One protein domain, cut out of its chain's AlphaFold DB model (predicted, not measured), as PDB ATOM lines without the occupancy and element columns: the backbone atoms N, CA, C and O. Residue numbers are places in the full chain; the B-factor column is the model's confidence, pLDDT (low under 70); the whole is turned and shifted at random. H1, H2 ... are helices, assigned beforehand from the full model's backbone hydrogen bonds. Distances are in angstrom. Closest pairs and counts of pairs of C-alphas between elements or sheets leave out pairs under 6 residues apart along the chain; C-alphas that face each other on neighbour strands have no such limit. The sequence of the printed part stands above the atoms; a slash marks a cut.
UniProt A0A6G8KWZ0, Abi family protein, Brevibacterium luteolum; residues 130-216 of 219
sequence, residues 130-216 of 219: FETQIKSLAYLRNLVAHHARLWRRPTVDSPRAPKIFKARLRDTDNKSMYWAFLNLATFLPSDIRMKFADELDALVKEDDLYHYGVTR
ATOM      1  N   PHE A 130       4.712  17.138  72.132       94.06
ATOM      2  CA  PHE A 130       5.667  18.159  72.554       94.06
ATOM      3  C   PHE A 130       5.390  19.546  71.960       94.06
ATOM      4  O   PHE A 130       5.276  20.513  72.707       94.06
ATOM      5  N   GLU A 131       5.156  19.631  70.648       92.56
ATOM      6  CA  GLU A 131       4.832  20.898  69.979       92.56
ATOM      7  C   GLU A 131       3.592  21.575  70.590       92.56
ATOM      8  O   GLU A 131       3.611  22.760  70.922       92.56
ATOM      9  N   THR A 132       2.515  20.807  70.796       92.69
ATOM     10  CA  THR A 132       1.275  21.325  71.395       92.69
ATOM     11  C   THR A 132       1.465  21.726  72.858       92.69
ATOM     12  O   THR A 132       0.884  22.719  73.293       92.69
ATOM     13  N   GLN A 133       2.317  21.009  73.601       94.12
ATOM     14  CA  GLN A 133       2.637  21.350  74.987       94.12
ATOM     15  C   GLN A 133       3.399  22.677  75.076       94.12
ATOM     16  O   GLN A 133       3.056  23.521  75.904       94.12
ATOM     17  N   ILE A 134       4.391  22.906  74.206       94.69
ATOM     18  CA  ILE A 134       5.150  24.164  74.215       94.69
ATOM     19  C   ILE A 134       4.252  25.353  73.856       94.69
ATOM     20  O   ILE A 134       4.306  26.379  74.535       94.69
ATOM     21  N   LYS A 135       3.396  25.217  72.833       93.31
ATOM     22  CA  LYS A 135       2.443  26.272  72.436       93.31
ATOM     23  C   LYS A 135       1.501  26.639  73.586       93.31
ATOM     24  O   LYS A 135       1.373  27.814  73.925       93.31
ATOM     25  N   SER A 136       0.927  25.634  74.249       94.44
ATOM     26  CA  SER A 136       0.067  25.839  75.419       94.44
ATOM     27  C   SER A 136       0.815  26.497  76.591       94.44
ATOM     28  O   SER A 136       0.279  27.412  77.218       94.44
ATOM     29  N   LEU A 137       2.070  26.110  76.852       94.88
ATOM     30  CA  LEU A 137       2.899  26.719  77.898       94.88
ATOM     31  C   LEU A 137       3.214  28.193  77.590       94.88
ATOM     32  O   LEU A 137       3.100  29.050  78.468       94.88
ATOM     33  N   ALA A 138       3.578  28.502  76.342       93.88
ATOM     34  CA  ALA A 138       3.823  29.870  75.888       93.88
ATOM     35  C   ALA A 138       2.565  30.740  76.011       93.88
ATOM     36  O   ALA A 138       2.643  31.867  76.506       93.88
ATOM     37  N   TYR A 139       1.404  30.198  75.629       92.56
ATOM     38  CA  TYR A 139       0.113  30.863  75.782       92.56
ATOM     39  C   TYR A 139      -0.200  31.165  77.253       92.56
ATOM     40  O   TYR A 139      -0.467  32.319  77.594       92.56
ATOM     41  N   LEU A 140      -0.097  30.164  78.136       94.00
ATOM     42  CA  LEU A 140      -0.351  30.331  79.569       94.00
ATOM     43  C   LEU A 140       0.576  31.383  80.191       94.00
ATOM     44  O   LEU A 140       0.106  32.293  80.874       94.00
ATOM     45  N   ARG A 141       1.883  31.309  79.910       94.31
ATOM     46  CA  ARG A 141       2.862  32.293  80.397       94.31
ATOM     47  C   ARG A 141       2.490  33.706  79.963       94.31
ATOM     48  O   ARG A 141       2.585  34.631  80.766       94.31
ATOM     49  N   ASN A 142       2.098  33.890  78.703       92.44
ATOM     50  CA  ASN A 142       1.740  35.209  78.184       92.44
ATOM     51  C   ASN A 142       0.464  35.748  78.838       92.44
ATOM     52  O   ASN A 142       0.422  36.926  79.175       92.44
ATOM     53  N   LEU A 143      -0.540  34.901  79.089       92.81
ATOM     54  CA  LEU A 143      -1.726  35.312  79.846       92.81
ATOM     55  C   LEU A 143      -1.359  35.837  81.234       92.81
ATOM     56  O   LEU A 143      -1.798  36.924  81.605       92.81
ATOM     57  N   VAL A 144      -0.531  35.093  81.970       93.44
ATOM     58  CA  VAL A 144      -0.089  35.489  83.313       93.44
ATOM     59  C   VAL A 144       0.708  36.795  83.263       93.44
ATOM     60  O   VAL A 144       0.435  37.701  84.046       93.44
ATOM     61  N   ALA A 145       1.632  36.936  82.308       91.94
ATOM     62  CA  ALA A 145       2.442  38.147  82.142       91.94
ATOM     63  C   ALA A 145       1.617  39.399  81.787       91.94
ATOM     64  O   ALA A 145       2.031  40.513  82.088       91.94
ATOM     65  N   HIS A 146       0.454  39.221  81.157       92.31
ATOM     66  CA  HIS A 146      -0.483  40.303  80.847       92.31
ATOM     67  C   HIS A 146      -1.610  40.441  81.882       92.31
ATOM     68  O   HIS A 146      -2.602  41.111  81.602       92.31
ATOM     69  N   HIS A 147      -1.486  39.804  83.054       91.38
ATOM     70  CA  HIS A 147      -2.499  39.808  84.118       91.38
ATOM     71  C   HIS A 147      -3.907  39.440  83.619       91.38
ATOM     72  O   HIS A 147      -4.923  39.949  84.095       91.38
ATOM     73  N   ALA A 148      -3.982  38.553  82.624       90.81
ATOM     74  CA  ALA A 148      -5.247  38.143  82.046       90.81
ATOM     75  C   ALA A 148      -6.018  37.226  83.005       90.81
ATOM     76  O   ALA A 148      -5.450  36.394  83.712       90.81
ATOM     77  N   ARG A 149      -7.350  37.315  82.964       89.81
ATOM     78  CA  ARG A 149      -8.233  36.388  83.680       89.81
ATOM     79  C   ARG A 149      -8.015  34.951  83.196       89.81
ATOM     80  O   ARG A 149      -8.085  34.705  81.996       89.81
ATOM     81  N   LEU A 150      -7.845  34.012  84.127       90.56
ATOM     82  CA  LEU A 150      -7.749  32.574  83.828       90.56
ATOM     83  C   LEU A 150      -9.093  31.838  84.013       90.56
ATOM     84  O   LEU A 150      -9.396  30.899  83.287       90.56
ATOM     85  N   TRP A 151      -9.942  32.293  84.936       89.25
ATOM     86  CA  TRP A 151     -11.255  31.687  85.195       89.25
ATOM     87  C   TRP A 151     -12.194  31.773  83.977       89.25
ATOM     88  O   TRP A 151     -12.361  32.852  83.399       89.25
ATOM     89  N   ARG A 152     -12.811  30.639  83.608       88.75
ATOM     90  CA  ARG A 152     -13.681  30.398  82.433       88.75
ATOM     91  C   ARG A 152     -13.113  30.902  81.111       88.75
ATOM     92  O   ARG A 152     -13.863  31.216  80.187       88.75
ATOM     93  N   ARG A 153     -11.788  30.998  81.004       87.88
ATOM     94  CA  ARG A 153     -11.134  31.419  79.773       87.88
ATOM     95  C   ARG A 153     -10.815  30.198  78.910       87.88
ATOM     96  O   ARG A 153     -10.094  29.321  79.380       87.88
ATOM     97  N   PRO A 154     -11.270  30.157  77.647       87.88
ATOM     98  CA  PRO A 154     -10.836  29.128  76.718       87.88
ATOM     99  C   PRO A 154      -9.387  29.343  76.287       87.88
ATOM    100  O   PRO A 154      -8.974  30.457  75.957       87.88
ATOM    101  N   THR A 155      -8.619  28.259  76.241       85.12
ATOM    102  CA  THR A 155      -7.300  28.221  75.613       85.12
ATOM    103  C   THR A 155      -7.448  28.057  74.104       85.12
ATOM    104  O   THR A 155      -8.146  27.153  73.639       85.12
ATOM    105  N   VAL A 156      -6.774  28.917  73.338       78.88
ATOM    106  CA  VAL A 156      -6.764  28.854  71.864       78.88
ATOM    107  C   VAL A 156      -6.011  27.603  71.403       78.88
ATOM    108  O   VAL A 156      -6.569  26.773  70.692       78.88
ATOM    109  N   ASP A 157      -4.795  27.413  71.920       72.62
ATOM    110  CA  ASP A 157      -3.952  26.249  71.652       72.62
ATOM    111  C   ASP A 157      -4.068  25.241  72.792       72.62
ATOM    112  O   ASP A 157      -3.262  25.206  73.725       72.62
ATOM    113  N   SER A 158      -5.127  24.441  72.733       78.81
ATOM    114  CA  SER A 158      -5.361  23.407  73.739       78.81
ATOM    115  C   SER A 158      -4.325  22.292  73.589       78.81
ATOM    116  O   SER A 158      -4.191  21.729  72.495       78.81
ATOM    117  N   PRO A 159      -3.578  21.956  74.653       82.62
ATOM    118  CA  PRO A 159      -2.588  20.896  74.583       82.62
ATOM    119  C   PRO A 159      -3.263  19.550  74.314       82.62
ATOM    120  O   PRO A 159      -4.411  19.321  74.690       82.62
ATOM    121  N   ARG A 160      -2.546  18.600  73.710       87.19
ATOM    122  CA  ARG A 160      -3.006  17.201  73.724       87.19
ATOM    123  C   ARG A 160      -2.879  16.636  75.138       87.19
ATOM    124  O   ARG A 160      -1.898  16.918  75.821       87.19
ATOM    125  N   ALA A 161      -3.822  15.781  75.539       86.25
ATOM    126  CA  ALA A 161      -3.842  15.191  76.876       86.25
ATOM    127  C   ALA A 161      -2.514  14.469  77.177       86.25
ATOM    128  O   ALA A 161      -2.196  13.476  76.503       86.25
ATOM    129  N   PRO A 162      -1.738  14.912  78.182       84.38
ATOM    130  CA  PRO A 162      -0.591  14.155  78.656       84.38
ATOM    131  C   PRO A 162      -1.056  12.800  79.191       84.38
ATOM    132  O   PRO A 162      -1.992  12.732  79.989       84.38
ATOM    133  N   LYS A 163      -0.391  11.705  78.793       87.75
ATOM    134  CA  LYS A 163      -0.767  10.346  79.231       87.75
ATOM    135  C   LYS A 163      -0.850  10.230  80.758       87.75
ATOM    136  O   LYS A 163      -1.787   9.621  81.260       87.75
ATOM    137  N   ILE A 164       0.090  10.863  81.463       91.00
ATOM    138  CA  ILE A 164       0.190  10.853  82.930       91.00
ATOM    139  C   ILE A 164      -1.021  11.488  83.631       91.00
ATOM    140  O   ILE A 164      -1.349  11.097  84.744       91.00
ATOM    141  N   PHE A 165      -1.736  12.404  82.967       93.88
ATOM    142  CA  PHE A 165      -2.891  13.108  83.535       93.88
ATOM    143  C   PHE A 165      -4.215  12.747  82.855       93.88
ATOM    144  O   PHE A 165      -5.246  13.350  83.138       93.88
ATOM    145  N   LYS A 166      -4.233  11.728  81.984       92.06
ATOM    146  CA  LYS A 166      -5.425  11.349  81.206       92.06
ATOM    147  C   LYS A 166      -6.652  11.061  82.082       92.06
ATOM    148  O   LYS A 166      -7.768  11.338  81.660       92.06
ATOM    149  N   ALA A 167      -6.455  10.508  83.282       92.88
ATOM    150  CA  ALA A 167      -7.542  10.261  84.229       92.88
ATOM    151  C   ALA A 167      -8.158  11.566  84.762       92.88
ATOM    152  O   ALA A 167      -9.376  11.690  84.761       92.88
ATOM    153  N   ARG A 168      -7.324  12.548  85.132       94.19
ATOM    154  CA  ARG A 168      -7.763  13.861  85.642       94.19
ATOM    155  C   ARG A 168      -8.498  14.681  84.585       94.19
ATOM    156  O   ARG A 168      -9.435  15.403  84.888       94.19
ATOM    157  N   LEU A 169      -8.094  14.533  83.325       93.50
ATOM    158  CA  LEU A 169      -8.634  15.311  82.211       93.50
ATOM    159  C   LEU A 169      -9.970  14.785  81.655       93.50
ATOM    160  O   LEU A 169     -10.558  15.453  80.808       93.50
ATOM    161  N   ARG A 170     -10.445  13.606  82.088       90.56
ATOM    162  CA  ARG A 170     -11.575  12.889  81.462       90.56
ATOM    163  C   ARG A 170     -12.869  13.702  81.411       90.56
ATOM    164  O   ARG A 170     -13.500  13.739  80.363       90.56
ATOM    165  N   ASP A 171     -13.222  14.357  82.512       89.81
ATOM    166  CA  ASP A 171     -14.517  15.028  82.690       89.81
ATOM    167  C   ASP A 171     -14.386  16.559  82.663       89.81
ATOM    168  O   ASP A 171     -15.183  17.288  83.253       89.81
ATOM    169  N   THR A 172     -13.356  17.050  81.971       92.69
ATOM    170  CA  THR A 172     -13.020  18.475  81.862       92.69
ATOM    171  C   THR A 172     -13.048  18.915  80.408       92.69
ATOM    172  O   THR A 172     -12.800  18.116  79.501       92.69
ATOM    173  N   ASP A 173     -13.308  20.195  80.167       92.56
ATOM    174  CA  ASP A 173     -13.301  20.711  78.805       92.56
ATOM    175  C   ASP A 173     -11.854  20.862  78.330       92.56
ATOM    176  O   ASP A 173     -11.013  21.436  79.026       92.56
ATOM    177  N   ASN A 174     -11.546  20.386  77.124       90.44
ATOM    178  CA  ASN A 174     -10.172  20.367  76.610       90.44
ATOM    179  C   ASN A 174      -9.544  21.751  76.397       90.44
ATOM    180  O   ASN A 174      -8.323  21.853  76.314       90.44
ATOM    181  N   LYS A 175     -10.370  22.801  76.344       91.50
ATOM    182  CA  LYS A 175      -9.940  24.203  76.270       91.50
ATOM    183  C   LYS A 175      -9.858  24.893  77.630       91.50
ATOM    184  O   LYS A 175      -9.677  26.106  77.683       91.50
ATOM    185  N   SER A 176     -10.087  24.175  78.722       93.25
ATOM    186  CA  SER A 176     -10.094  24.759  80.059       93.25
ATOM    187  C   SER A 176      -8.677  25.073  80.547       93.25
ATOM    188  O   SER A 176      -7.694  24.478  80.097       93.25
ATOM    189  N   MET A 177      -8.546  25.999  81.500       93.44
ATOM    190  CA  MET A 177      -7.234  26.313  82.080       93.44
ATOM    191  C   MET A 177      -6.639  25.140  82.855       93.44
ATOM    192  O   MET A 177      -5.419  25.023  82.925       93.44
ATOM    193  N   TYR A 178      -7.473  24.221  83.343       94.81
ATOM    194  CA  TYR A 178      -7.015  22.983  83.961       94.81
ATOM    195  C   TYR A 178      -6.100  22.165  83.034       94.81
ATOM    196  O   TYR A 178      -5.050  21.680  83.461       94.81
ATOM    197  N   TRP A 179      -6.419  22.096  81.734       94.75
ATOM    198  CA  TRP A 179      -5.551  21.454  80.741       94.75
ATOM    199  C   TRP A 179      -4.204  22.168  80.594       94.75
ATOM    200  O   TRP A 179      -3.170  21.506  80.491       94.75
ATOM    201  N   ALA A 180      -4.191  23.502  80.613       94.38
ATOM    202  CA  ALA A 180      -2.957  24.284  80.538       94.38
ATOM    203  C   ALA A 180      -2.086  24.118  81.795       94.38
ATOM    204  O   ALA A 180      -0.865  24.002  81.680       94.38
ATOM    205  N   PHE A 181      -2.691  24.048  82.982       95.25
ATOM    206  CA  PHE A 181      -1.973  23.821  84.239       95.25
ATOM    207  C   PHE A 181      -1.377  22.413  84.321       95.25
ATOM    208  O   PHE A 181      -0.211  22.247  84.680       95.25
ATOM    209  N   LEU A 182      -2.130  21.389  83.914       95.44
ATOM    210  CA  LEU A 182      -1.605  20.025  83.853       95.44
ATOM    211  C   LEU A 182      -0.563  19.853  82.743       95.44
ATOM    212  O   LEU A 182       0.370  19.069  82.898       95.44
ATOM    213  N   ASN A 183      -0.655  20.614  81.651       95.38
ATOM    214  CA  ASN A 183       0.436  20.710  80.689       95.38
ATOM    215  C   ASN A 183       1.697  21.331  81.319       95.38
ATOM    216  O   ASN A 183       2.771  20.741  81.206       95.38
ATOM    217  N   LEU A 184       1.586  22.456  82.037       95.25
ATOM    218  CA  LEU A 184       2.711  23.051  82.773       95.25
ATOM    219  C   LEU A 184       3.398  22.018  83.680       95.25
ATOM    220  O   LEU A 184       4.624  21.917  83.663       95.25
ATOM    221  N   ALA A 185       2.619  21.192  84.382       96.19
ATOM    222  CA  ALA A 185       3.151  20.124  85.224       96.19
ATOM    223  C   ALA A 185       4.040  19.129  84.449       96.19
ATOM    224  O   ALA A 185       5.002  18.604  85.003       96.19
ATOM    225  N   THR A 186       3.791  18.897  83.152       94.69
ATOM    226  CA  THR A 186       4.639  18.010  82.326       94.69
ATOM    227  C   THR A 186       6.056  18.538  82.107       94.69
ATOM    228  O   THR A 186       6.957  17.738  81.864       94.69
ATOM    229  N   PHE A 187       6.264  19.853  82.222       94.62
ATOM    230  CA  PHE A 187       7.578  20.494  82.108       94.62
ATOM    231  C   PHE A 187       8.343  20.545  83.435       94.62
ATOM    232  O   PHE A 187       9.510  20.944  83.442       94.62
ATOM    233  N   LEU A 188       7.710  20.155  84.546       94.62
ATOM    234  CA  LEU A 188       8.362  20.063  85.848       94.62
ATOM    235  C   LEU A 188       9.172  18.758  85.970       94.62
ATOM    236  O   LEU A 188       8.852  17.760  85.303       94.62
ATOM    237  N   PRO A 189      10.193  18.731  86.849       92.38
ATOM    238  CA  PRO A 189      10.896  17.505  87.223       92.38
ATOM    239  C   PRO A 189       9.941  16.355  87.587       92.38
ATOM    240  O   PRO A 189       8.816  16.573  88.051       92.38
ATOM    241  N   SER A 190      10.352  15.115  87.311       88.50
ATOM    242  CA  SER A 190       9.508  13.917  87.467       88.50
ATOM    243  C   SER A 190       9.057  13.669  88.907       88.50
ATOM    244  O   SER A 190       7.950  13.179  89.118       88.50
ATOM    245  N   ASP A 191       9.877  14.057  89.875       91.12
ATOM    246  CA  ASP A 191       9.624  14.010  91.315       91.12
ATOM    247  C   ASP A 191       8.649  15.099  91.799       91.12
ATOM    248  O   ASP A 191       8.001  14.931  92.830       91.12
ATOM    249  N   ILE A 192       8.481  16.188  91.039       95.25
ATOM    250  CA  ILE A 192       7.637  17.333  91.426       95.25
ATOM    251  C   ILE A 192       6.293  17.342  90.687       95.25
ATOM    252  O   ILE A 192       5.285  17.770  91.247       95.25
ATOM    253  N   ARG A 193       6.230  16.858  89.439       94.81
ATOM    254  CA  ARG A 193       5.038  17.014  88.577       94.81
ATOM    255  C   ARG A 193       3.737  16.461  89.165       94.81
ATOM    256  O   ARG A 193       2.691  17.073  88.972       94.81
ATOM    257  N   MET A 194       3.793  15.324  89.863       95.19
ATOM    258  CA  MET A 194       2.607  14.733  90.495       95.19
ATOM    259  C   MET A 194       2.179  15.537  91.718       95.19
ATOM    260  O   MET A 194       1.006  15.874  91.827       95.19
ATOM    261  N   LYS A 195       3.142  15.938  92.557       96.50
ATOM    262  CA  LYS A 195       2.896  16.784  93.727       96.50
ATOM    263  C   LYS A 195       2.253  18.115  93.338       96.50
ATOM    264  O   LYS A 195       1.242  18.487  93.915       96.50
ATOM    265  N   PHE A 196       2.781  18.790  92.314       97.38
ATOM    266  CA  PHE A 196       2.180  20.020  91.788       97.38
ATOM    267  C   PHE A 196       0.733  19.797  91.336       97.38
ATOM    268  O   PHE A 196      -0.143  20.606  91.620       97.38
ATOM    269  N   ALA A 197       0.474  18.702  90.619       96.38
ATOM    270  CA  ALA A 197      -0.866  18.402  90.143       96.38
ATOM    271  C   ALA A 197      -1.823  18.089  91.313       96.38
ATOM    272  O   ALA A 197      -2.994  18.447  91.251       96.38
ATOM    273  N   ASP A 198      -1.349  17.431  92.373       96.62
ATOM    274  CA  ASP A 198      -2.132  17.161  93.588       96.62
ATOM    275  C   ASP A 198      -2.451  18.445  94.364       96.62
ATOM    276  O   ASP A 198      -3.589  18.640  94.786       96.62
ATOM    277  N   GLU A 199      -1.478  19.347  94.502       97.38
ATOM    278  CA  GLU A 199      -1.674  20.671  95.105       97.38
ATOM    279  C   GLU A 199      -2.647  21.524  94.284       97.38
ATOM    280  O   GLU A 199      -3.528  22.171  94.847       97.38
ATOM    281  N   LEU A 200      -2.547  21.473  92.951       95.69
ATOM    282  CA  LEU A 200      -3.515  22.102  92.056       95.69
ATOM    283  C   LEU A 200      -4.920  21.541  92.288       95.69
ATOM    284  O   LEU A 200      -5.860  22.321  92.398       95.69
ATOM    285  N   ASP A 201      -5.063  20.215  92.364       95.12
ATOM    286  CA  ASP A 201      -6.349  19.552  92.591       95.12
ATOM    287  C   ASP A 201      -6.954  19.921  93.946       95.12
ATOM    288  O   ASP A 201      -8.165  20.118  94.030       95.12
ATOM    289  N   ALA A 202      -6.129  20.012  94.991       95.81
ATOM    290  CA  ALA A 202      -6.556  20.458  96.311       95.81
ATOM    291  C   ALA A 202      -7.058  21.905  96.252       95.81
ATOM    292  O   ALA A 202      -8.199  22.153  96.627       95.81
ATOM    293  N   LEU A 203      -6.264  22.812  95.674       94.50
ATOM    294  CA  LEU A 203      -6.600  24.230  95.538       94.50
ATOM    295  C   LEU A 203      -7.898  24.443  94.754       94.50
ATOM    296  O   LEU A 203      -8.757  25.216  95.168       94.50
ATOM    297  N   VAL A 204      -8.071  23.767  93.610       92.38
ATOM    298  CA  VAL A 204      -9.287  23.970  92.808       92.38
ATOM    299  C   VAL A 204     -10.538  23.437  93.498       92.38
ATOM    300  O   VAL A 204     -11.613  23.946  93.215       92.38
ATOM    301  N   LYS A 205     -10.411  22.443  94.386       92.31
ATOM    302  CA  LYS A 205     -11.523  21.833  95.133       92.31
ATOM    303  C   LYS A 205     -11.898  22.580  96.413       92.31
ATOM    304  O   LYS A 205     -12.889  22.207  97.032       92.31
ATOM    305  N   GLU A 206     -11.143  23.602  96.813       94.56
ATOM    306  CA  GLU A 206     -11.502  24.441  97.965       94.56
ATOM    307  C   GLU A 206     -12.823  25.196  97.741       94.56
ATOM    308  O   GLU A 206     -13.527  25.498  98.702       94.56
ATOM    309  N   ASP A 207     -13.177  25.468  96.480       94.19
ATOM    310  CA  ASP A 207     -14.397  26.173  96.095       94.19
ATOM    311  C   ASP A 207     -14.984  25.592  94.793       94.19
ATOM    312  O   ASP A 207     -14.322  25.538  93.752       94.19
ATOM    313  N   ASP A 208     -16.256  25.183  94.831       93.25
ATOM    314  CA  ASP A 208     -16.941  24.547  93.697       93.25
ATOM    315  C   ASP A 208     -17.058  25.463  92.462       93.25
ATOM    316  O   ASP A 208     -16.984  24.993  91.318       93.25
ATOM    317  N   LEU A 209     -17.221  26.780  92.655       91.56
ATOM    318  CA  LEU A 209     -17.289  27.756  91.559       91.56
ATOM    319  C   LEU A 209     -15.918  27.955  90.917       91.56
ATOM    320  O   LEU A 209     -15.817  28.169  89.698       91.56
ATOM    321  N   TYR A 210     -14.859  27.893  91.720       88.69
ATOM    322  CA  TYR A 210     -13.494  27.940  91.228       88.69
ATOM    323  C   TYR A 210     -13.152  26.670  90.441       88.69
ATOM    324  O   TYR A 210     -12.734  26.781  89.282       88.69
ATOM    325  N   HIS A 211     -13.451  25.485  90.988       92.31
ATOM    326  CA  HIS A 211     -13.322  24.208  90.282       92.31
ATOM    327  C   HIS A 211     -14.034  24.242  88.926       92.31
ATOM    328  O   HIS A 211     -13.435  23.952  87.883       92.31
ATOM    329  N   TYR A 212     -15.308  24.649  88.920       92.56
ATOM    330  CA  TYR A 212     -16.110  24.734  87.705       92.56
ATOM    331  C   TYR A 212     -15.479  25.680  86.680       92.56
ATOM    332  O   TYR A 212     -15.325  25.324  85.512       92.56
ATOM    333  N   GLY A 213     -15.060  26.874  87.097       91.19
ATOM    334  CA  GLY A 213     -14.517  27.853  86.164       91.19
ATOM    335  C   GLY A 213     -13.129  27.531  85.619       91.19
ATOM    336  O   GLY A 213     -12.755  28.064  84.576       91.19
ATOM    337  N   VAL A 214     -12.357  26.678  86.288       92.75
ATOM    338  CA  VAL A 214     -11.032  26.255  85.809       92.75
ATOM    339  C   VAL A 214     -11.117  25.009  84.926       92.75
ATOM    340  O   VAL A 214     -10.285  24.865  84.030       92.75
ATOM    341  N   THR A 215     -12.120  24.147  85.131       93.44
ATOM    342  CA  THR A 215     -12.318  22.886  84.386       93.44
ATOM    343  C   THR A 215     -13.301  22.990  83.221       93.44
ATOM    344  O   THR A 215     -13.279  22.135  82.332       93.44
ATOM    345  N   ARG A 216     -14.138  24.035  83.188       91.38
ATOM    346  CA  ARG A 216     -15.128  24.276  82.134       91.38
ATOM    347  C   ARG A 216     -14.901  25.597  81.417       91.38
ATOM    348  O   ARG A 216     -14.536  26.610  82.017       91.38
TER     349      ARG A 216
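Overview. This is residues 130 to 216 of the 219 residues of the protein "Abi family protein" of Brevibacterium luteolum (UniProt A0A6G8KWZ0). Look for the longest helix, H1, crossing one side of the middle helix H2, while H3 folds back alongside H2 on the other side as a helical hairpin and H4 sits near the first residues of H2. The long stretch of residues 146 to 176, with no named element, loops over one side of these helices. The printed part has 87 residues with four named helices, H1, H2, H3 and H4 in that order, and no named strand; the class is all helix. The whole is compact and rounded, with a radius of gyration of the C-alphas of 12.0 A and spans of 30 by 26 by 22 A.

Arrangement. Start from the longest helix, H1, residues 130 to 145. With residues 133 to 140 alone it touches H2, residues 177 to 186; the closest C-alphas, of Leu 137 and Leu 184, are 6.1 A apart. Their lines stand at a steep tilt of 62 degrees, opposite ways. H2 is the hub and touches the three other helices. Look next at H3, residues 193 to 205, which touches H2 with residues 193 to 197 alone; the closest C-alphas, of Ala 185 and Arg 193, are 4.9 A apart. H2 and H3 form a helical hairpin at a shallow tilt of 21 degrees, opposite ways. At Tyr 178 and Thr 215, 5.3 A apart between their C-alphas, the closest, H2 touches H4, residues 208 to 215, at a steep tilt of 64 degrees, the same way. H3 and H4 touch only at the corner, where the closest C-alphas, of Val 204 and His 211, are 4.8 A apart. H1 is apart from H3 and from H4. In H1, H2, H3 and H4 every backbone O i to N i+4 pair is within hydrogen-bond range.

Along the chain. Find C-alpha 130 at (5.667, 18.159, 72.554); from there H1 runs 22.4 A to C-alpha 145. H2 begins at C-alpha 177 at (-7.234, 26.313, 82.080) and runs 14.5 A to C-alpha 186. H3 runs 18.5 A from C-alpha 193 to C-alpha 205. H4 runs 10.5 A from C-alpha 208 to C-alpha 215 at (-12.318, 22.886, 84.386).

Size, cuts and confidence. The two C-alphas farthest apart, of Glu 131 and Asp 207, are 32.9 A apart. The printed part has no cut. The link from H1 to H2 is long, with 31 residues; that from H2 to H3 is short, and that from H3 to H4 is tight. The mean pLDDT of the printed part is 92.1, and no printed residue is under 70.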